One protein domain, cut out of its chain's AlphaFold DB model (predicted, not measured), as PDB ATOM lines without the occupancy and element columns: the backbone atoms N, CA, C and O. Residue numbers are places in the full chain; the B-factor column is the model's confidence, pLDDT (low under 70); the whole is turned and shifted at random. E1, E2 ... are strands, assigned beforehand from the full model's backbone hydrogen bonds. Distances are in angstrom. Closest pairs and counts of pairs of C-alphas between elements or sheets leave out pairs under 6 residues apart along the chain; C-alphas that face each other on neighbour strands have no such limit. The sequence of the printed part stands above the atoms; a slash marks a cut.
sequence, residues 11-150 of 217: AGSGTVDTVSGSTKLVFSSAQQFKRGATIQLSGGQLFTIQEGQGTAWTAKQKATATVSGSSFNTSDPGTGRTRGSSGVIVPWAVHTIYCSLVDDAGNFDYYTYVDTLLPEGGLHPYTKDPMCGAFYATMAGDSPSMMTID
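AT A GLANCE: This is residues 11 to 150 of the 217 residues of an uncharacterized protein of Candidatus Rokubacteria bacterium (UniProt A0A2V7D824). What shape do these atoms make? Two lobes: in one, a six-stranded sheet folds back on itself and curls like part of a barrel; in the other, E7 and E8 make a long hairpin with E9 beside E7. Which strands belong where? The 140 printed residues hold no named helix and nine named strands, E1 to E9 along the chain; the first lobe has E5 E1 E2 E4 E3 E6 in sheet order and the second E8 E7 E9, both sheets antiparallel. How full and how wide is it? The class is all strand, though just 59 residues are in named strands, and the whole is compact, with a radius of gyration of the C-alphas of 15.5 A and spans of 47 by 35 by 23 A.

HOW THE PARTS SIT: How does the large sheet fold? It is a folded sheet, one sheet bent into two leaves that face each other: E5, residues 67 to 70, E1, residues 16 to 18, and E2, residues 24 to 31, face E3, residues 38 to 41, and E6, residues 72 to 74, with E4, residues 46 to 59, as the hinge. E4 bends by 158 degrees at residue 56, and its pairing is staggered: residues 46 to 48 pair with E3 and 54 to 58 with E2. Which backbone atoms pair there? Within hydrogen-bond range are N 16 and O 70 at 2.8 A for E1 and E5, N 17 and O 26 at 2.8 A for the hairpin E1 and E2, N 27 and O 55 at 2.8 A for E2 and E4, N 39 and O 47 at 2.8 A for the hairpin E3 and E4, and N 40 and O 73 at 2.8 A for E3 and E6. And the small sheet? E7, residues 94 to 102, is its inner strand; N 98 and O 113 are 2.8 A apart in its hairpin with E8, residues 108 to 115, and N 97 and O 133 are 2.7 A apart across to E9, residues 131 to 136. The strands of the two sheets are apart, E4 and E7 only just, at 8.3 A.

IN THESE COORDINATES: Where do the strands begin and end? C-alpha 16, first of E1, is at (541.704, 660.548, 299.156), and C-alpha 136, last of E9, at (552.498, 679.331, 285.176). How long are they? E7 measures 24.5 A, E8 21.0 A, E9 14.4 A, E2 13.9 A, E3 10.0 A, E4 9.4 A, E1 6.7 A, E6 6.6 A and E5 6.5 A.

THE WHOLE: How far does it reach? The two C-alphas farthest apart, of Thr 66 and Phe 108, are 47.8 A apart. Is it continuous and confident? The printed part has no cut; the links E6 to E7 and E8 to E9 are long, and 50 residues have pLDDT under 70, among them 77 to 89, 100 to 111 and 135 to 150.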
ATOM      1  N   ALA A  11     532.428 669.934 299.220       86.19
ATOM      2  CA  ALA A  11     532.804 668.616 299.719       86.19
ATOM      3  C   ALA A  11     532.902 667.607 298.561       86.19
ATOM      4  O   ALA A  11     531.970 667.450 297.770       86.19
ATOM      5  N   GLY A  12     534.053 666.949 298.455       85.75
ATOM      6  CA  GLY A  12     534.282 665.871 297.508       85.75
ATOM      7  C   GLY A  12     533.548 664.598 297.917       85.75
ATOM      8  O   GLY A  12     533.250 664.375 299.091       85.75
ATOM      9  N   SER A  13     533.261 663.743 296.938       88.12
ATOM     10  CA  SER A  13     532.679 662.428 297.199       88.12
ATOM     11  C   SER A  13     533.775 661.417 297.532       88.12
ATOM     12  O   SER A  13     534.676 661.191 296.722       88.12
ATOM     13  N   GLY A  14     533.665 660.778 298.699       91.69
ATOM     14  CA  GLY A  14     534.601 659.758 299.167       91.69
ATOM     15  C   GLY A  14     535.812 660.332 299.902       91.69
ATOM     16  O   GLY A  14     535.747 661.393 300.522       91.69
ATOM     17  N   THR A  15     536.916 659.595 299.859       95.12
ATOM     18  CA  THR A  15     538.174 659.948 300.517       95.12
ATOM     19  C   THR A  15     539.340 659.916 299.535       95.12
ATOM     20  O   THR A  15     539.223 659.380 298.431       95.12
ATOM     21  N   VAL A  16     540.462 660.516 299.929       95.81
ATOM     22  CA  VAL A  16     541.704 660.548 299.156       95.81
ATOM     23  C   VAL A  16     542.891 660.084 300.002       95.81
ATOM     24  O   VAL A  16     543.045 660.472 301.164       95.81
ATOM     25  N   ASP A  17     543.743 659.273 299.384       97.06
ATOM     26  CA  ASP A  17     545.043 658.855 299.886       97.06
ATOM     27  C   ASP A  17     546.159 659.615 299.159       97.06
ATOM     28  O   ASP A  17     546.101 659.852 297.945       97.06
ATOM     29  N   THR A  18     547.216 659.947 299.897       96.62
ATOM     30  CA  THR A  18     548.443 660.549 299.362       96.62
ATOM     31  C   THR A  18     549.670 659.906 299.993       96.62
ATOM     32  O   THR A  18     549.617 659.403 301.115       96.62
ATOM     33  N   VAL A  19     550.793 659.937 299.278       96.31
ATOM     34  CA  VAL A  19     552.092 659.473 299.777       96.31
ATOM     35  C   VAL A  19     553.062 660.644 299.743       96.31
ATOM     36  O   VAL A  19     553.186 661.299 298.708       96.31
ATOM     37  N   SER A  20     553.757 660.901 300.852       94.19
ATOM     38  CA  SER A  20     554.736 661.990 300.936       94.19
ATOM     39  C   SER A  20     555.761 661.915 299.798       94.19
ATOM     40  O   SER A  20     556.268 660.843 299.461       94.19
ATOM     41  N   GLY A  21     556.033 663.058 299.166       90.62
ATOM     42  CA  GLY A  21     556.935 663.188 298.021       90.62
ATOM     43  C   GLY A  21     556.349 662.750 296.672       90.62
ATOM     44  O   GLY A  21     556.979 662.992 295.640       90.62
ATOM     45  N   SER A  22     555.152 662.159 296.652       93.12
ATOM     46  CA  SER A  22     554.448 661.752 295.433       93.12
ATOM     47  C   SER A  22     553.492 662.837 294.944       93.12
ATOM     48  O   SER A  22     552.892 663.558 295.738       93.12
ATOM     49  N   THR A  23     553.310 662.930 293.629       92.31
ATOM     50  CA  THR A  23     552.248 663.729 292.993       92.31
ATOM     51  C   THR A  23     550.945 662.944 292.817       92.31
ATOM     52  O   THR A  23     549.958 663.486 292.327       92.31
ATOM     53  N   LYS A  24     550.919 661.659 293.182       95.69
ATOM     54  CA  LYS A  24     549.759 660.787 292.989       95.69
ATOM     55  C   LYS A  24     548.727 660.973 294.103       95.69
ATOM     56  O   LYS A  24     549.059 660.851 295.281       95.69
ATOM     57  N   LEU A  25     547.477 661.174 293.700       96.19
ATOM     58  CA  LEU A  25     546.281 661.155 294.534       96.19
ATOM     59  C   LEU A  25     545.463 659.902 294.186       96.19
ATOM     60  O   LEU A  25     545.230 659.623 293.004       96.19
ATOM     61  N   VAL A  26     545.031 659.143 295.193       97.31
ATOM     62  CA  VAL A  26     544.172 657.962 294.999       97.31
ATOM     63  C   VAL A  26     542.853 658.171 295.725       97.31
ATOM     64  O   VAL A  26     542.831 658.295 296.940       97.31
ATOM     65  N   PHE A  27     541.755 658.222 294.981       96.06
ATOM     66  CA  PHE A  27     540.416 658.443 295.513       96.06
ATOM     67  C   PHE A  27     539.695 657.119 295.766       96.06
ATOM     68  O   PHE A  27     539.840 656.166 295.000       96.06
ATOM     69  N   SER A  28     538.861 657.068 296.804       96.25
ATOM     70  CA  SER A  28     538.083 655.874 297.165       96.25
ATOM     71  C   SER A  28     536.962 655.542 296.174       96.25
ATOM     72  O   SER A  28     536.390 654.456 296.219       96.25
ATOM     73  N   SER A  29     536.608 656.482 295.300       92.88
ATOM     74  CA  SER A  29     535.582 656.346 294.268       92.88
ATOM     75  C   SER A  29     536.028 657.038 292.983       92.88
ATOM     76  O   SER A  29     536.896 657.914 293.000       92.88
ATOM     77  N   ALA A  30     535.459 656.614 291.852       91.38
ATOM     78  CA  ALA A  30     535.786 657.185 290.555       91.38
ATOM     79  C   ALA A  30     535.395 658.668 290.488       91.38
ATOM     80  O   ALA A  30     534.252 659.030 290.761       91.38
ATOM     81  N   GLN A  31     536.345 659.504 290.079       89.56
ATOM     82  CA  GLN A  31     536.187 660.943 289.912       89.56
ATOM     83  C   GLN A  31     536.232 661.317 288.428       89.56
ATOM     84  O   GLN A  31     536.704 660.549 287.585       89.56
ATOM     85  N   GLN A  32     535.738 662.514 288.115       87.31
ATOM     86  CA  GLN A  32     535.645 663.069 286.759       87.31
ATOM     87  C   GLN A  32     536.150 664.519 286.743       87.31
ATOM     88  O   GLN A  32     535.493 665.411 286.213       87.31
ATOM     89  N   PHE A  33     537.284 664.772 287.401       84.69
ATOM     90  CA  PHE A  33     537.817 666.124 287.534       84.69
ATOM     91  C   PHE A  33     538.334 666.671 286.206       84.69
ATOM     92  O   PHE A  33     538.999 665.988 285.427       84.69
ATOM     93  N   LYS A  34     538.119 667.959 285.985       81.12
ATOM     94  CA  LYS A  34     538.802 668.714 284.943       81.12
ATOM     95  C   LYS A  34     540.218 669.062 285.377       81.12
ATOM     96  O   LYS A  34     540.514 669.314 286.548       81.12
ATOM     97  N   ARG A  35     541.111 669.139 284.393       80.56
ATOM     98  CA  ARG A  35     542.485 669.600 284.601       80.56
ATOM     99  C   ARG A  35     542.493 671.019 285.168       80.56
ATOM    100  O   ARG A  35     541.872 671.920 284.613       80.56
ATOM    101  N   GLY A  36     543.242 671.211 286.248       81.25
ATOM    102  CA  GLY A  36     543.312 672.459 286.998       81.25
ATOM    103  C   GLY A  36     542.389 672.516 288.217       81.25
ATOM    104  O   GLY A  36     542.423 673.511 288.940       81.25
ATOM    105  N   ALA A  37     541.567 671.484 288.455       83.81
ATOM    106  CA  ALA A  37     540.703 671.432 289.628       83.81
ATOM    107  C   ALA A  37     541.546 671.478 290.906       83.81
ATOM    108  O   ALA A  37     542.586 670.819 291.003       83.81
ATOM    109  N   THR A  38     541.103 672.268 291.877       86.00
ATOM    110  CA  THR A  38     541.731 672.335 293.193       86.00
ATOM    111  C   THR A  38     541.173 671.230 294.070       86.00
ATOM    112  O   THR A  38     539.958 671.097 294.169       86.00
ATOM    113  N   ILE A  39     542.054 670.486 294.730       89.19
ATOM    114  CA  ILE A  39     541.727 669.519 295.777       89.19
ATOM    115  C   ILE A  39     542.344 670.021 297.080       89.19
ATOM    116  O   ILE A  39     543.558 670.203 297.163       89.19
ATOM    117  N   GLN A  40     541.516 670.234 298.098       89.12
ATOM    118  CA  GLN A  40     541.943 670.597 299.445       89.12
ATOM    119  C   GLN A  40     541.679 669.435 300.388       89.12
ATOM    120  O   GLN A  40     540.539 669.015 300.554       89.12
ATOM    121  N   LEU A  41     542.719 668.934 301.038       90.75
ATOM    122  CA  LEU A  41     542.581 667.925 302.085       90.75
ATOM    123  C   LEU A  41     542.211 668.604 303.406       90.75
ATOM    124  O   LEU A  41     542.593 669.750 303.649       90.75
ATOM    125  N   SER A  42     541.545 667.874 304.301       79.25
ATOM    126  CA  SER A  42     541.185 668.359 305.645       79.25
ATOM    127  C   SER A  42     542.385 668.857 306.469       79.25
ATOM    128  O   SER A  42     542.242 669.772 307.273       79.25
ATOM    129  N   GLY A  43     543.586 668.321 306.219       76.06
ATOM    130  CA  GLY A  43     544.848 668.781 306.811       76.06
ATOM    131  C   GLY A  43     545.444 670.056 306.192       76.06
ATOM    132  O   GLY A  43     546.577 670.404 306.515       76.06
ATOM    133  N   GLY A  44     544.741 670.725 305.272       79.94
ATOM    134  CA  GLY A  44     545.154 671.994 304.661       79.94
ATOM    135  C   GLY A  44     546.078 671.878 303.444       79.94
ATOM    136  O   GLY A  44     546.417 672.898 302.850       79.94
ATOM    137  N   GLN A  45     546.469 670.664 303.037       87.38
ATOM    138  CA  GLN A  45     547.223 670.466 301.794       87.38
ATOM    139  C   GLN A  45     546.346 670.780 300.577       87.38
ATOM    140  O   GLN A  45     545.201 670.332 300.496       87.38
ATOM    141  N   LEU A  46     546.911 671.527 299.631       87.06
ATOM    142  CA  LEU A  46     546.251 671.974 298.410       87.06
ATOM    143  C   LEU A  46     546.955 671.385 297.191       87.06
ATOM    144  O   LEU A  46     548.179 671.455 297.072       87.06
ATOM    145  N   PHE A  47     546.163 670.860 296.268       87.94
ATOM    146  CA  PHE A  47     546.636 670.251 295.036       87.94
ATOM    147  C   PHE A  47     545.883 670.812 293.842       87.94
ATOM    148  O   PHE A  47     544.687 671.075 293.913       87.94
ATOM    149  N   THR A  48     546.573 670.924 292.717       87.44
ATOM    150  CA  THR A  48     545.985 671.220 291.414       87.44
ATOM    151  C   THR A  48     546.057 669.972 290.554       87.44
ATOM    152  O   THR A  48     547.153 669.482 290.273       87.44
ATOM    153  N   ILE A  49     544.908 669.472 290.105       88.31
ATOM    154  CA  ILE A  49     544.826 668.309 289.221       88.31
ATOM    155  C   ILE A  49     545.542 668.599 287.901       88.31
ATOM    156  O   ILE A  49     545.256 669.584 287.219       88.31
ATOM    157  N   GLN A  50     546.455 667.716 287.515       84.19
ATOM    158  CA  GLN A  50     547.109 667.744 286.214       84.19
ATOM    159  C   GLN A  50     546.407 666.817 285.227       84.19
ATOM    160  O   GLN A  50     546.057 667.259 284.141       84.19
ATOM    161  N   GLU A  51     546.217 665.555 285.583       84.31
ATOM    162  CA  GLU A  51     545.609 664.537 284.723       84.31
ATOM    163  C   GLU A  51     545.226 663.313 285.554       84.31
ATOM    164  O   GLU A  51     545.635 663.187 286.710       84.31
ATOM    165  N   GLY A  52     544.442 662.413 284.976       88.44
ATOM    166  CA  GLY A  52     543.985 661.207 285.647       88.44
ATOM    167  C   GLY A  52     542.629 660.758 285.140       88.44
ATOM    168  O   GLY A  52     542.032 661.389 284.269       88.44
ATOM    169  N   GLN A  53     542.163 659.639 285.683       88.25
ATOM    170  CA  GLN A  53     540.825 659.121 285.431       88.25
ATOM    171  C   GLN A  53     540.419 658.131 286.520       88.25
ATOM    172  O   GLN A  53     541.258 657.448 287.117       88.25
ATOM    173  N   GLY A  54     539.112 658.013 286.754       91.44
ATOM    174  CA  GLY A  54     538.592 657.097 287.761       91.44
ATOM    175  C   GLY A  54     539.149 657.449 289.138       91.44
ATOM    176  O   GLY A  54     538.973 658.571 289.608       91.44
ATOM    177  N   THR A  55     539.810 656.501 289.794       95.56
ATOM    178  CA  THR A  55     540.331 656.662 291.159       95.56
ATOM    179  C   THR A  55     541.764 657.189 291.220       95.56
ATOM    180  O   THR A  55     542.213 657.564 292.296       95.56
ATOM    181  N   ALA A  56     542.502 657.236 290.108       95.44
ATOM    182  CA  ALA A  56     543.920 657.591 290.109       95.44
ATOM    183  C   ALA A  56     544.163 658.903 289.359       95.44
ATOM    184  O   ALA A  56     543.891 659.010 288.161       95.44
ATOM    185  N   TRP A  57     544.715 659.882 290.074       95.00
ATOM    186  CA  TRP A  57     544.989 661.212 289.547       95.00
ATOM    187  C   TRP A  57     546.385 661.685 289.933       95.00
ATOM    188  O   TRP A  57     546.946 661.277 290.948       95.00
ATOM    189  N   THR A  58     546.932 662.576 289.119       92.69
ATOM    190  CA  THR A  58     548.217 663.229 289.343       92.69
ATOM    191  C   THR A  58     547.975 664.713 289.590       92.69
ATOM    192  O   THR A  58     547.271 665.374 288.823       92.69
ATOM    193  N   ALA A  59     548.566 665.240 290.655       90.31
ATOM    194  CA  ALA A  59     548.598 666.655 290.982       90.31
ATOM    195  C   ALA A  59     549.897 667.316 290.500       90.31
ATOM    196  O   ALA A  59     550.903 666.652 290.257       90.31
ATOM    197  N   LYS A  60     549.896 668.646 290.412       84.06
ATOM    198  CA  LYS A  60     551.121 669.418 290.159       84.06
ATOM    199  C   LYS A  60     552.067 669.443 291.359       84.06
ATOM    200  O   LYS A  60     553.283 669.400 291.194       84.06
ATOM    201  N   GLN A  61     551.509 669.536 292.560       85.56
ATOM    202  CA  GLN A  61     552.250 669.596 293.811       85.56
ATOM    203  C   GLN A  61     552.516 668.179 294.329       85.56
ATOM    204  O   GLN A  61     551.668 667.291 294.221       85.56
ATOM    205  N   LYS A  62     553.694 667.970 294.923       88.69
ATOM    206  CA  LYS A  62     553.978 666.760 295.701       88.69
ATOM    207  C   LYS A  62     553.287 666.864 297.059       88.69
ATOM    208  O   LYS A  62     553.323 667.928 297.673       88.69
ATOM    209  N   ALA A  63     552.713 665.768 297.544       90.81
ATOM    210  CA  ALA A  63     552.177 665.712 298.899       90.81
ATOM    211  C   ALA A  63     553.310 665.881 299.919       90.81
ATOM    212  O   ALA A  63     554.381 665.283 299.782       90.81
ATOM    213  N   THR A  64     553.082 666.690 300.950       90.38
ATOM    214  CA  THR A  64     554.074 666.933 302.011       90.38
ATOM    215  C   THR A  64     554.016 665.865 303.101       90.38
ATOM    216  O   THR A  64     554.993 665.652 303.815       90.38
ATOM    217  N   ALA A  65     552.893 665.157 303.211       91.50
ATOM    218  CA  ALA A  65     552.680 664.087 304.176       91.50
ATOM    219  C   ALA A  65     551.902 662.931 303.543       91.50
ATOM    220  O   ALA A  65     551.082 663.148 302.656       91.50
ATOM    221  N   THR A  66     552.149 661.714 304.032       94.88
ATOM    222  CA  THR A  66     551.331 660.541 303.709       94.88
ATOM    223  C   THR A  66     550.059 660.601 304.543       94.88
ATOM    224  O   THR A  66     550.133 660.636 305.770       94.88
ATOM    225  N   VAL A  67     548.901 660.594 303.889       93.62
ATOM    226  CA  VAL A  67     547.600 660.473 304.556       93.62
ATOM    227  C   VAL A  67     546.772 659.403 303.869       93.62
ATOM    228  O   VAL A  67     546.888 659.224 302.658       93.62
ATOM    229  N   SER A  68     545.934 658.712 304.637       94.81
ATOM    230  CA  SER A  68     544.981 657.753 304.092       94.81
ATOM    231  C   SER A  68     543.573 658.052 304.583       94.81
ATOM    232  O   SER A  68     543.385 658.455 305.731       94.81
ATOM    233  N   GLY A  69     542.591 657.891 303.700       94.12
ATOM    234  CA  GLY A  69     541.179 658.072 304.006       94.12
ATOM    235  C   GLY A  69     540.798 659.515 304.331       94.12
ATOM    236  O   GLY A  69     539.801 659.730 305.018       94.12
ATOM    237  N   SER A  70     541.556 660.511 303.862       94.94
ATOM    238  CA  SER A  70     541.244 661.913 304.152       94.94
ATOM    239  C   SER A  70     539.987 662.341 303.407       94.94
ATOM    240  O   SER A  70     539.875 662.127 302.199       94.94
ATOM    241  N   SER A  71     539.074 663.028 304.090       93.25
ATOM    242  CA  SER A  71     538.084 663.849 303.395       93.25
ATOM    243  C   SER A  71     538.785 664.961 302.611       93.25
ATOM    244  O   SER A  71     539.904 665.383 302.948       93.25
ATOM    245  N   PHE A  72     538.133 665.420 301.548       91.38
ATOM    246  CA  PHE A  72     538.637 666.494 300.710       91.38
ATOM    247  C   PHE A  72     537.502 667.386 300.220       91.38
ATOM    248  O   PHE A  72     536.359 666.946 300.090       91.38
ATOM    249  N   ASN A  73     537.848 668.623 299.892       88.31
ATOM    250  CA  ASN A  73     537.000 669.530 299.142       88.31
ATOM    251  C   ASN A  73     537.590 669.713 297.740       88.31
ATOM    252  O   ASN A  73     538.803 669.609 297.545       88.31
ATOM    253  N   THR A  74     536.740 669.978 296.756       86.19
ATOM    254  CA  THR A  74     537.119 670.127 295.352       86.19
ATOM    255  C   THR A  74     536.487 671.359 294.727       86.19
ATOM    256  O   THR A  74     535.343 671.703 295.022       86.19
ATOM    257  N   SER A  75     537.217 671.997 293.817       78.81
ATOM    258  CA  SER A  75     536.709 673.085 292.976       78.81
ATOM    259  C   SER A  75     535.962 672.590 291.732       78.81
ATOM    260  O   SER A  75     535.557 673.382 290.879       78.81
ATOM    261  N   ASP A  76     535.849 671.276 291.571       77.75
ATOM    262  CA  ASP A  76     535.101 670.622 290.510       77.75
ATOM    263  C   ASP A  76     534.363 669.408 291.095       77.75
ATOM    264  O   ASP A  76     534.961 668.338 291.237       77.75
ATOM    265  N   PRO A  77     533.082 669.553 291.480       66.81
ATOM    266  CA  PRO A  77     532.282 668.426 291.956       66.81
ATOM    267  C   PRO A  77     531.893 667.430 290.852       66.81
ATOM    268  O   PRO A  77     531.224 666.442 291.152       66.81
ATOM    269  N   GLY A  78     532.260 667.667 289.585       64.94
ATOM    270  CA  GLY A  78     531.945 666.787 288.460       64.94
ATOM    271  C   GLY A  78     530.937 667.388 287.475       64.94
ATOM    272  O   GLY A  78     531.099 668.506 286.996       64.94
ATOM    273  N   THR A  79     529.903 666.621 287.104       52.75
ATOM    274  CA  THR A  79     529.058 666.858 285.907       52.75
ATOM    275  C   THR A  79     528.178 668.116 285.943       52.75
ATOM    276  O   THR A  79     527.556 668.459 284.936       52.75
ATOM    277  N   GLY A  80     528.122 668.823 287.072       52.28
ATOM    278  CA  GLY A  80     527.390 670.080 287.216       52.28
ATOM    279  C   GLY A  80     528.168 671.290 286.691       52.28
ATOM    280  O   GLY A  80     529.395 671.318 286.690       52.28
ATOM    281  N   ARG A  81     527.448 672.335 286.262       47.56
ATOM    282  CA  ARG A  81     528.036 673.627 285.847       47.56
ATOM    283  C   ARG A  81     528.088 674.665 286.972       47.56
ATOM    284  O   ARG A  81     528.124 675.863 286.708       47.56
ATOM    285  N   THR A  82     528.036 674.224 288.220       46.19
ATOM    286  CA  THR A  82     527.849 675.130 289.354       46.19
ATOM    287  C   THR A  82     529.186 675.730 289.776       46.19
ATOM    288  O   THR A  82     530.136 675.008 290.078       46.19
ATOM    289  N   ARG A  83     529.256 677.064 289.784       48.69
ATOM    290  CA  ARG A  83     530.340 677.808 290.431       48.69
ATOM    291  C   ARG A  83     530.167 677.789 291.939       48.69
ATOM    292  O   ARG A  83     529.061 677.664 292.454       48.69
ATOM    293  N   GLY A  84     531.275 678.035 292.606       45.47
ATOM    294  CA  GLY A  84     531.298 678.352 294.010       45.47
ATOM    295  C   GLY A  84     531.595 679.817 294.369       45.47
ATOM    296  O   GLY A  84     532.279 680.488 293.603       45.47
ATOM    297  N   SER A  85     531.127 680.277 295.531       43.06
ATOM    298  CA  SER A  85     531.382 681.507 296.308       43.06
ATOM    299  C   SER A  85     532.681 681.599 297.172       43.06
ATOM    300  O   SER A  85     532.623 681.538 298.402       43.06
ATOM    301  N   SER A  86     533.827 681.916 296.556       49.94
ATOM    302  CA  SER A  86     535.142 682.205 297.193       49.94
ATOM    303  C   SER A  86     536.042 680.989 297.485       49.94
ATOM    304  O   SER A  86     535.801 680.177 298.372       49.94
ATOM    305  N   GLY A  87     537.161 680.919 296.757       53.00
ATOM    306  CA  GLY A  87     538.151 679.838 296.823       53.00
ATOM    307  C   GLY A  87     539.522 680.227 297.355       53.00
ATOM    308  O   GLY A  87     539.890 681.398 297.378       53.00
ATOM    309  N   VAL A  88     540.322 679.218 297.705       60.62
ATOM    310  CA  VAL A  88     541.734 679.385 298.078       60.62
ATOM    311  C   VAL A  88     542.614 679.315 296.827       60.62
ATOM    312  O   VAL A  88     542.493 678.386 296.031       60.62
ATOM    313  N   ILE A  89     543.522 680.282 296.659       63.25
ATOM    314  CA  ILE A  89     544.570 680.235 295.628       63.25
ATOM    315  C   ILE A  89     545.510 679.078 295.953       63.25
ATOM    316  O   ILE A  89     546.123 679.073 297.019       63.25
ATOM    317  N   VAL A  90     545.668 678.129 295.030       70.19
ATOM    318  CA  VAL A  90     546.673 677.074 295.175       70.19
ATOM    319  C   VAL A  90     548.034 677.618 294.735       70.19
ATOM    320  O   VAL A  90     548.204 677.967 293.561       70.19
ATOM    321  N   PRO A  91     549.037 677.670 295.627       61.28
ATOM    322  CA  PRO A  91     550.388 678.039 295.231       61.28
ATOM    323  C   PRO A  91     550.921 677.075 294.161       61.28
ATOM    324  O   PRO A  91     550.669 675.868 294.215       61.28
ATOM    325  N   TRP A  92     551.676 677.597 293.189       67.81
ATOM    326  CA  TRP A  92     552.315 676.790 292.130       67.81
ATOM    327  C   TRP A  92     551.341 676.114 291.145       67.81
ATOM    328  O   TRP A  92     551.686 675.157 290.449       67.81
ATOM    329  N   ALA A  93     550.102 676.607 291.084       71.75
ATOM    330  CA  ALA A  93     549.136 676.236 290.061       71.75
ATOM    331  C   ALA A  93     549.308 677.063 288.775       71.75
ATOM    332  O   ALA A  93     549.903 678.145 288.762       71.75
ATOM    333  N   VAL A  94     548.728 676.565 287.680       74.38
ATOM    334  CA  VAL A  94     548.481 677.407 286.498       74.38
ATOM    335  C   VAL A  94     547.305 678.299 286.821       74.38
ATOM    336  O   VAL A  94     546.281 677.791 287.264       74.38
ATOM    337  N   HIS A  95     547.448 679.590 286.579       76.19
ATOM    338  CA  HIS A  95     546.381 680.552 286.781       76.19
ATOM    339  C   HIS A  95     546.026 681.168 285.441       76.19
ATOM    340  O   HIS A  95     546.843 681.827 284.796       76.19
ATOM    341  N   THR A  96     544.798 680.922 285.030       75.81
ATOM    342  CA  THR A  96     544.219 681.371 283.782       75.81
ATOM    343  C   THR A  96     543.347 682.586 284.031       75.81
ATOM    344  O   THR A  96     542.529 682.606 284.945       75.81
ATOM    345  N   ILE A  97     543.536 683.603 283.207       76.44
ATOM    346  CA  ILE A  97     542.816 684.863 283.218       76.44
ATOM    347  C   ILE A  97     541.696 684.770 282.185       76.44
ATOM    348  O   ILE A  97     541.936 684.501 281.003       76.44
ATOM    349  N   TYR A  98     540.476 685.010 282.639       75.81
ATOM    350  CA  TYR A  98     539.258 684.988 281.846       75.81
ATOM    351  C   TYR A  98     538.594 686.356 281.879       75.81
ATOM    352  O   TYR A  98     538.671 687.072 282.877       75.81
ATOM    353  N   CYS A  99     537.935 686.703 280.785       73.75
ATOM    354  CA  CYS A  99     537.237 687.963 280.621       73.75
ATOM    355  C   CYS A  99     535.758 687.689 280.366       73.75
ATOM    356  O   CYS A  99     535.444 686.937 279.449       73.75
ATOM    357  N   SER A 100     534.864 688.319 281.123       68.31
ATOM    358  CA  SER A 100     533.428 688.273 280.856       68.31
ATOM    359  C   SER A 100     532.915 689.645 280.432       68.31
ATOM    360  O   SER A 100     533.429 690.670 280.879       68.31
ATOM    361  N   LEU A 101     531.930 689.648 279.535       64.56
ATOM    362  CA  LEU A 101     531.232 690.850 279.064       64.56
ATOM    363  C   LEU A 101     529.914 691.080 279.816       64.56
ATOM    364  O   LEU A 101     529.319 692.149 279.679       64.56
ATOM    365  N   VAL A 102     529.452 690.074 280.563       59.69
ATOM    366  CA  VAL A 102     528.162 690.070 281.249       59.69
ATOM    367  C   VAL A 102     528.310 689.606 282.699       59.69
ATOM    368  O   VAL A 102     529.077 688.688 282.990       59.69
ATOM    369  N   ASP A 103     527.574 690.232 283.617       57.97
ATOM    370  CA  ASP A 103     527.490 689.797 285.013       57.97
ATOM    371  C   ASP A 103     526.692 688.484 285.165       57.97
ATOM    372  O   ASP A 103     526.099 687.958 284.221       57.97
ATOM    373  N   ASP A 104     526.642 687.948 286.390       53.44
ATOM    374  CA  ASP A 104     525.874 686.733 286.708       53.44
ATOM    375  C   ASP A 104     524.350 686.886 286.478       53.44
ATOM    376  O   ASP A 104     523.623 685.891 286.505       53.44
ATOM    377  N   ALA A 105     523.854 688.113 286.281       55.53
ATOM    378  CA  ALA A 105     522.460 688.436 285.987       55.53
ATOM    379  C   ALA A 105     522.208 688.714 284.488       55.53
ATOM    380  O   ALA A 105     521.065 688.968 284.104       55.53
ATOM    381  N   GLY A 106     523.239 688.622 283.640       55.62
ATOM    382  CA  GLY A 106     523.163 688.845 282.196       55.62
ATOM    383  C   GLY A 106     523.214 690.315 281.768       55.62
ATOM    384  O   GLY A 106     522.991 690.599 280.591       55.62
ATOM    385  N   ASN A 107     523.499 691.251 282.676       56.22
ATOM    386  CA  ASN A 107     523.709 692.657 282.325       56.22
ATOM    387  C   ASN A 107     525.127 692.861 281.799       56.22
ATOM    388  O   ASN A 107     526.045 692.171 282.229       56.22
ATOM    389  N   PHE A 108     525.329 693.849 280.928       54.81
ATOM    390  CA  PHE A 108     526.674 694.237 280.503       54.81
ATOM    391  C   PHE A 108     527.504 694.731 281.696       54.81
ATOM    392  O   PHE A 108     527.227 695.791 282.256       54.81
ATOM    393  N   ASP A 109     528.537 693.969 282.043       60.47
ATOM    394  CA  ASP A 109     529.525 694.300 283.067       60.47
ATOM    395  C   ASP A 109     530.851 693.640 282.676       60.47
ATOM    396  O   ASP A 109     530.990 692.416 282.705       60.47
ATOM    397  N   TYR A 110     531.811 694.448 282.226       62.84
ATOM    398  CA  TYR A 110     533.105 693.946 281.778       62.84
ATOM    399  C   TYR A 110     534.012 693.708 282.981       62.84
ATOM    400  O   TYR A 110     534.485 694.658 283.608       62.84
ATOM    401  N   TYR A 111     534.321 692.447 283.271       63.31
ATOM    402  CA  TYR A 111     535.260 692.103 284.333       63.31
ATOM    403  C   TYR A 111     536.216 690.988 283.922       63.31
ATOM    404  O   TYR A 111     535.930 690.117 283.102       63.31
ATOM    405  N   THR A 112     537.397 691.023 284.531       71.19
ATOM    406  CA  THR A 112     538.421 689.990 284.397       71.19
ATOM    407  C   THR A 112     538.528 689.224 285.707       71.19
ATOM    408  O   THR A 112     538.495 689.817 286.786       71.19
ATOM    409  N   TYR A 113     538.678 687.906 285.632       71.00
ATOM    410  CA  TYR A 113     538.893 687.057 286.799       71.00
ATOM    411  C   TYR A 113     539.943 685.984 286.519       71.00
ATOM    412  O   TYR A 113     540.291 685.701 285.375       71.00
ATOM    413  N   VAL A 114     540.461 685.388 287.591       74.69
ATOM    414  CA  VAL A 114     541.510 684.366 287.539       74.69
ATOM    415  C   VAL A 114     540.971 683.045 288.081       74.69
ATOM    416  O   VAL A 114     540.271 683.029 289.095       74.69
ATOM    417  N   ASP A 115     541.300 681.940 287.417       74.94
ATOM    418  CA  ASP A 115     540.917 680.583 287.808       74.94
ATOM    419  C   ASP A 115     542.030 679.580 287.448       74.94
ATOM    420  O   ASP A 115     542.805 679.808 286.522       74.94
ATOM    421  N   THR A 116     542.131 678.466 288.168       77.50
ATOM    422  CA  THR A 116     543.122 677.416 287.911       77.50
ATOM    423  C   THR A 116     542.674 676.375 286.891       77.50
ATOM    424  O   THR A 116     543.513 675.595 286.434       77.50
ATOM    425  N   LEU A 117     541.390 676.335 286.500       78.75
ATOM    426  CA  LEU A 117     540.975 675.409 285.443       78.75
ATOM    427  C   LEU A 117     541.610 675.739 284.106       78.75
ATOM    428  O   LEU A 117     541.655 676.894 283.664       78.75
ATOM    429  N   LEU A 118     542.020 674.665 283.436       76.00
ATOM    430  CA  LEU A 118     542.448 674.739 282.059       76.00
ATOM    431  C   LEU A 118     541.244 675.119 281.178       76.00
ATOM    432  O   LEU A 118     540.166 674.536 281.342       76.00
ATOM    433  N   PRO A 119     541.410 676.058 280.239       73.62
ATOM    434  CA  PRO A 119     540.376 676.372 279.262       73.62
ATOM    435  C   PRO A 119     540.070 675.159 278.372       73.62
ATOM    436  O   PRO A 119     540.974 674.482 277.874       73.62
ATOM    437  N   GLU A 120     538.790 674.938 278.089       67.56
ATOM    438  CA  GLU A 120     538.334 673.991 277.071       67.56
ATOM    439  C   GLU A 120     538.061 674.773 275.785       67.56
ATOM    440  O   GLU A 120     537.183 675.633 275.742       67.56
ATOM    441  N   GLY A 121     538.858 674.530 274.740       65.06
ATOM    442  CA  GLY A 121     538.712 675.247 273.466       65.06
ATOM    443  C   GLY A 121     538.952 676.762 273.554       65.06
ATOM    444  O   GLY A 121     538.464 677.496 272.708       65.06
ATOM    445  N   GLY A 122     539.686 677.239 274.569       69.31
ATOM    446  CA  GLY A 122     539.927 678.672 274.805       69.31
ATOM    447  C   GLY A 122     538.881 679.362 275.691       69.31
ATOM    448  O   GLY A 122     539.015 680.553 275.956       69.31
ATOM    449  N   LEU A 123     537.879 678.627 276.184       68.56
ATOM    450  CA  LEU A 123     536.824 679.153 277.049       68.56
ATOM    451  C   LEU A 123     536.866 678.516 278.440       68.56
ATOM    452  O   LEU A 123     537.278 677.363 278.606       68.56
ATOM    453  N   HIS A 124     536.379 679.241 279.444       74.81
ATOM    454  CA  HIS A 124     536.197 678.686 280.777       74.81
ATOM    455  C   HIS A 124     535.191 677.517 280.730       74.81
ATOM    456  O   HIS A 124     534.092 677.683 280.187       74.81
ATOM    457  N   PRO A 125     535.489 676.342 281.321       68.81
ATOM    458  CA  PRO A 125     534.638 675.157 281.169       68.81
ATOM    459  C   PRO A 125     533.180 675.327 281.623       68.81
ATOM    460  O   PRO A 125     532.307 674.638 281.090       68.81
ATOM    461  N   TYR A 126     532.896 676.244 282.558       69.94
ATOM    462  CA  TYR A 126     531.552 676.423 283.131       69.94
ATOM    463  C   TYR A 126     530.800 677.653 282.638       69.94
ATOM    464  O   TYR A 126     529.628 677.536 282.300       69.94
ATOM    465  N   THR A 127     531.456 678.810 282.587       69.81
ATOM    466  CA  THR A 127     530.810 680.069 282.172       69.81
ATOM    467  C   THR A 127     530.990 680.382 280.707       69.81
ATOM    468  O   THR A 127     530.302 681.251 280.198       69.81
ATOM    469  N   LYS A 128     531.884 679.658 280.024       71.38
ATOM    470  CA  LYS A 128     532.194 679.881 278.612       71.38
ATOM    471  C   LYS A 128     532.780 681.265 278.319       71.38
ATOM    472  O   LYS A 128     532.856 681.649 277.161       71.38
ATOM    473  N   ASP A 129     533.280 681.952 279.345       72.81
ATOM    474  CA  ASP A 129     534.022 683.199 279.179       72.81
ATOM    475  C   ASP A 129     535.344 682.947 278.445       72.81
ATOM    476  O   ASP A 129     536.031 681.961 278.752       72.81
ATOM    477  N   PRO A 130     535.742 683.819 277.508       70.44
ATOM    478  CA  PRO A 130     537.017 683.704 276.822       70.44
ATOM    479  C   PRO A 130     538.203 683.851 277.774       70.44
ATOM    480  O   PRO A 130     538.263 684.741 278.628       70.44
ATOM    481  N   MET A 131     539.187 682.977 277.591       74.69
ATOM    482  CA  MET A 131     540.508 683.129 278.183       74.69
ATOM    483  C   MET A 131     541.274 684.243 277.458       74.69
ATOM    484  O   MET A 131     541.367 684.235 276.231       74.69
ATOM    485  N   CYS A 132     541.893 685.145 278.215       73.12
ATOM    486  CA  CYS A 132     542.727 686.227 277.679       73.12
ATOM    487  C   CYS A 132     544.209 686.137 278.079       73.12
ATOM    488  O   CYS A 132     545.047 686.807 277.482       73.12
ATOM    489  N   GLY A 133     544.569 685.285 279.043       70.19
ATOM    490  CA  GLY A 133     545.969 685.044 279.407       70.19
ATOM    491  C   GLY A 133     546.113 683.917 280.420       70.19
ATOM    492  O   GLY A 133     545.128 683.489 281.008       70.19
ATOM    493  N   ALA A 134     547.325 683.417 280.646       72.19
ATOM    494  CA  ALA A 134     547.622 682.626 281.841       72.19
ATOM    495  C   ALA A 134     549.090 682.749 282.236       72.19
ATOM    496  O   ALA A 134     549.965 682.949 281.387       72.19
ATOM    497  N   PHE A 135     549.345 682.573 283.528       69.56
ATOM    498  CA  PHE A 135     550.680 682.503 284.104       69.56
ATOM    499  C   PHE A 135     550.900 681.144 284.773       69.56
ATOM    500  O   PHE A 135     550.043 680.629 285.502       69.56
ATOM    501  N   TYR A 136     552.066 680.553 284.516       66.06
ATOM    502  CA  TYR A 136     552.498 679.331 285.176       66.06
ATOM    503  C   TYR A 136     553.337 679.709 286.395       66.06
ATOM    504  O   TYR A 136     554.478 680.140 286.260       66.06
ATOM    505  N   ALA A 137     552.782 679.528 287.594       59.72
ATOM    506  CA  ALA A 137     553.617 679.432 288.780       59.72
ATOM    507  C   ALA A 137     554.184 678.013 288.791       59.72
ATOM    508  O   ALA A 137     553.449 677.040 288.953       59.72
ATOM    509  N   THR A 138     555.470 677.881 288.515       53.81
ATOM    510  CA  THR A 138     556.145 676.589 288.451       53.81
ATOM    511  C   THR A 138     556.863 676.316 289.773       53.81
ATOM    512  O   THR A 138     557.177 677.262 290.493       53.81
ATOM    513  N   MET A 139     557.057 675.047 290.148       56.22
ATOM    514  CA  MET A 139     557.622 674.683 291.458       56.22
ATOM    515  C   MET A 139     559.010 675.318 291.654       56.22
ATOM    516  O   MET A 139     559.648 675.739 290.691       56.22
ATOM    517  N   ALA A 140     559.500 675.388 292.895       51.16
ATOM    518  CA  ALA A 140     560.833 675.925 293.173       51.16
ATOM    519  C   ALA A 140     561.900 675.267 292.268       51.16
ATOM    520  O   ALA A 140     562.133 674.064 292.364       51.16
ATOM    521  N   GLY A 141     562.523 676.068 291.393       49.94
ATOM    522  CA  GLY A 141     563.526 675.626 290.414       49.94
ATOM    523  C   GLY A 141     563.066 675.639 288.951       49.94
ATOM    524  O   GLY A 141     563.907 675.605 288.057       49.94
ATOM    525  N   ASP A 142     561.769 675.758 288.691       49.38
ATOM    526  CA  ASP A 142     561.237 675.887 287.338       49.38
ATOM    527  C   ASP A 142     561.088 677.368 286.943       49.38
ATOM    528  O   ASP A 142     560.755 678.218 287.773       49.38
ATOM    529  N   SER A 143     561.273 677.680 285.659       48.97
ATOM    530  CA  SER A 143     561.028 679.032 285.144       48.97
ATOM    531  C   SER A 143     559.535 679.261 284.893       48.97
ATOM    532  O   SER A 143     558.929 678.471 284.160       48.97
ATOM    533  N   PRO A 144     558.940 680.347 285.424       51.72
ATOM    534  CA  PRO A 144     557.575 680.704 285.082       51.72
ATOM    535  C   PRO A 144     557.498 680.959 283.578       51.72
ATOM    536  O   PRO A 144     558.247 681.765 283.026       51.72
ATOM    537  N   SER A 145     556.592 680.262 282.907       52.16
ATOM    538  CA  SER A 145     556.228 680.557 281.528       52.16
ATOM    539  C   SER A 145     554.887 681.292 281.505       52.16
ATOM    540  O   SER A 145     554.112 681.269 282.467       52.16
ATOM    541  N   MET A 146     554.592 681.967 280.401       51.81
ATOM    542  CA  MET A 146     553.223 682.361 280.087       51.81
ATOM    543  C   MET A 146     552.599 681.285 279.213       51.81
ATOM    544  O   MET A 146     553.288 680.686 278.386       51.81
ATOM    545  N   MET A 147     551.296 681.045 279.367       51.75
ATOM    546  CA  MET A 147     550.581 680.291 278.343       51.75
ATOM    547  C   MET A 147     550.583 681.158 277.104       51.75
ATOM    548  O   MET A 147     549.937 682.206 277.069       51.75
ATOM    549  N   THR A 148     551.338 680.729 276.099       50.81
ATOM    550  CA  THR A 148     551.143 681.183 274.734       50.81
ATOM    551  C   THR A 148     549.742 680.722 274.370       50.81
ATOM    552  O   THR A 148     549.520 679.583 273.968       50.81
ATOM    553  N   ILE A 149     548.750 681.575 274.621       48.97
ATOM    554  CA  ILE A 149     547.485 681.467 273.918       48.97
ATOM    555  C   ILE A 149     547.902 681.666 272.477       48.97
ATOM    556  O   ILE A 149     548.304 682.770 272.099       48.97
ATOM    557  N   ASP A 150     547.946 680.572 271.720       38.19
ATOM    558  CA  ASP A 150     548.209 680.617 270.295       38.19
ATOM    559  C   ASP A 150     547.336 681.743 269.747       38.19
ATOM    560  O   ASP A 150     546.110 681.666 269.842       38.19
TER     561      ASP A 150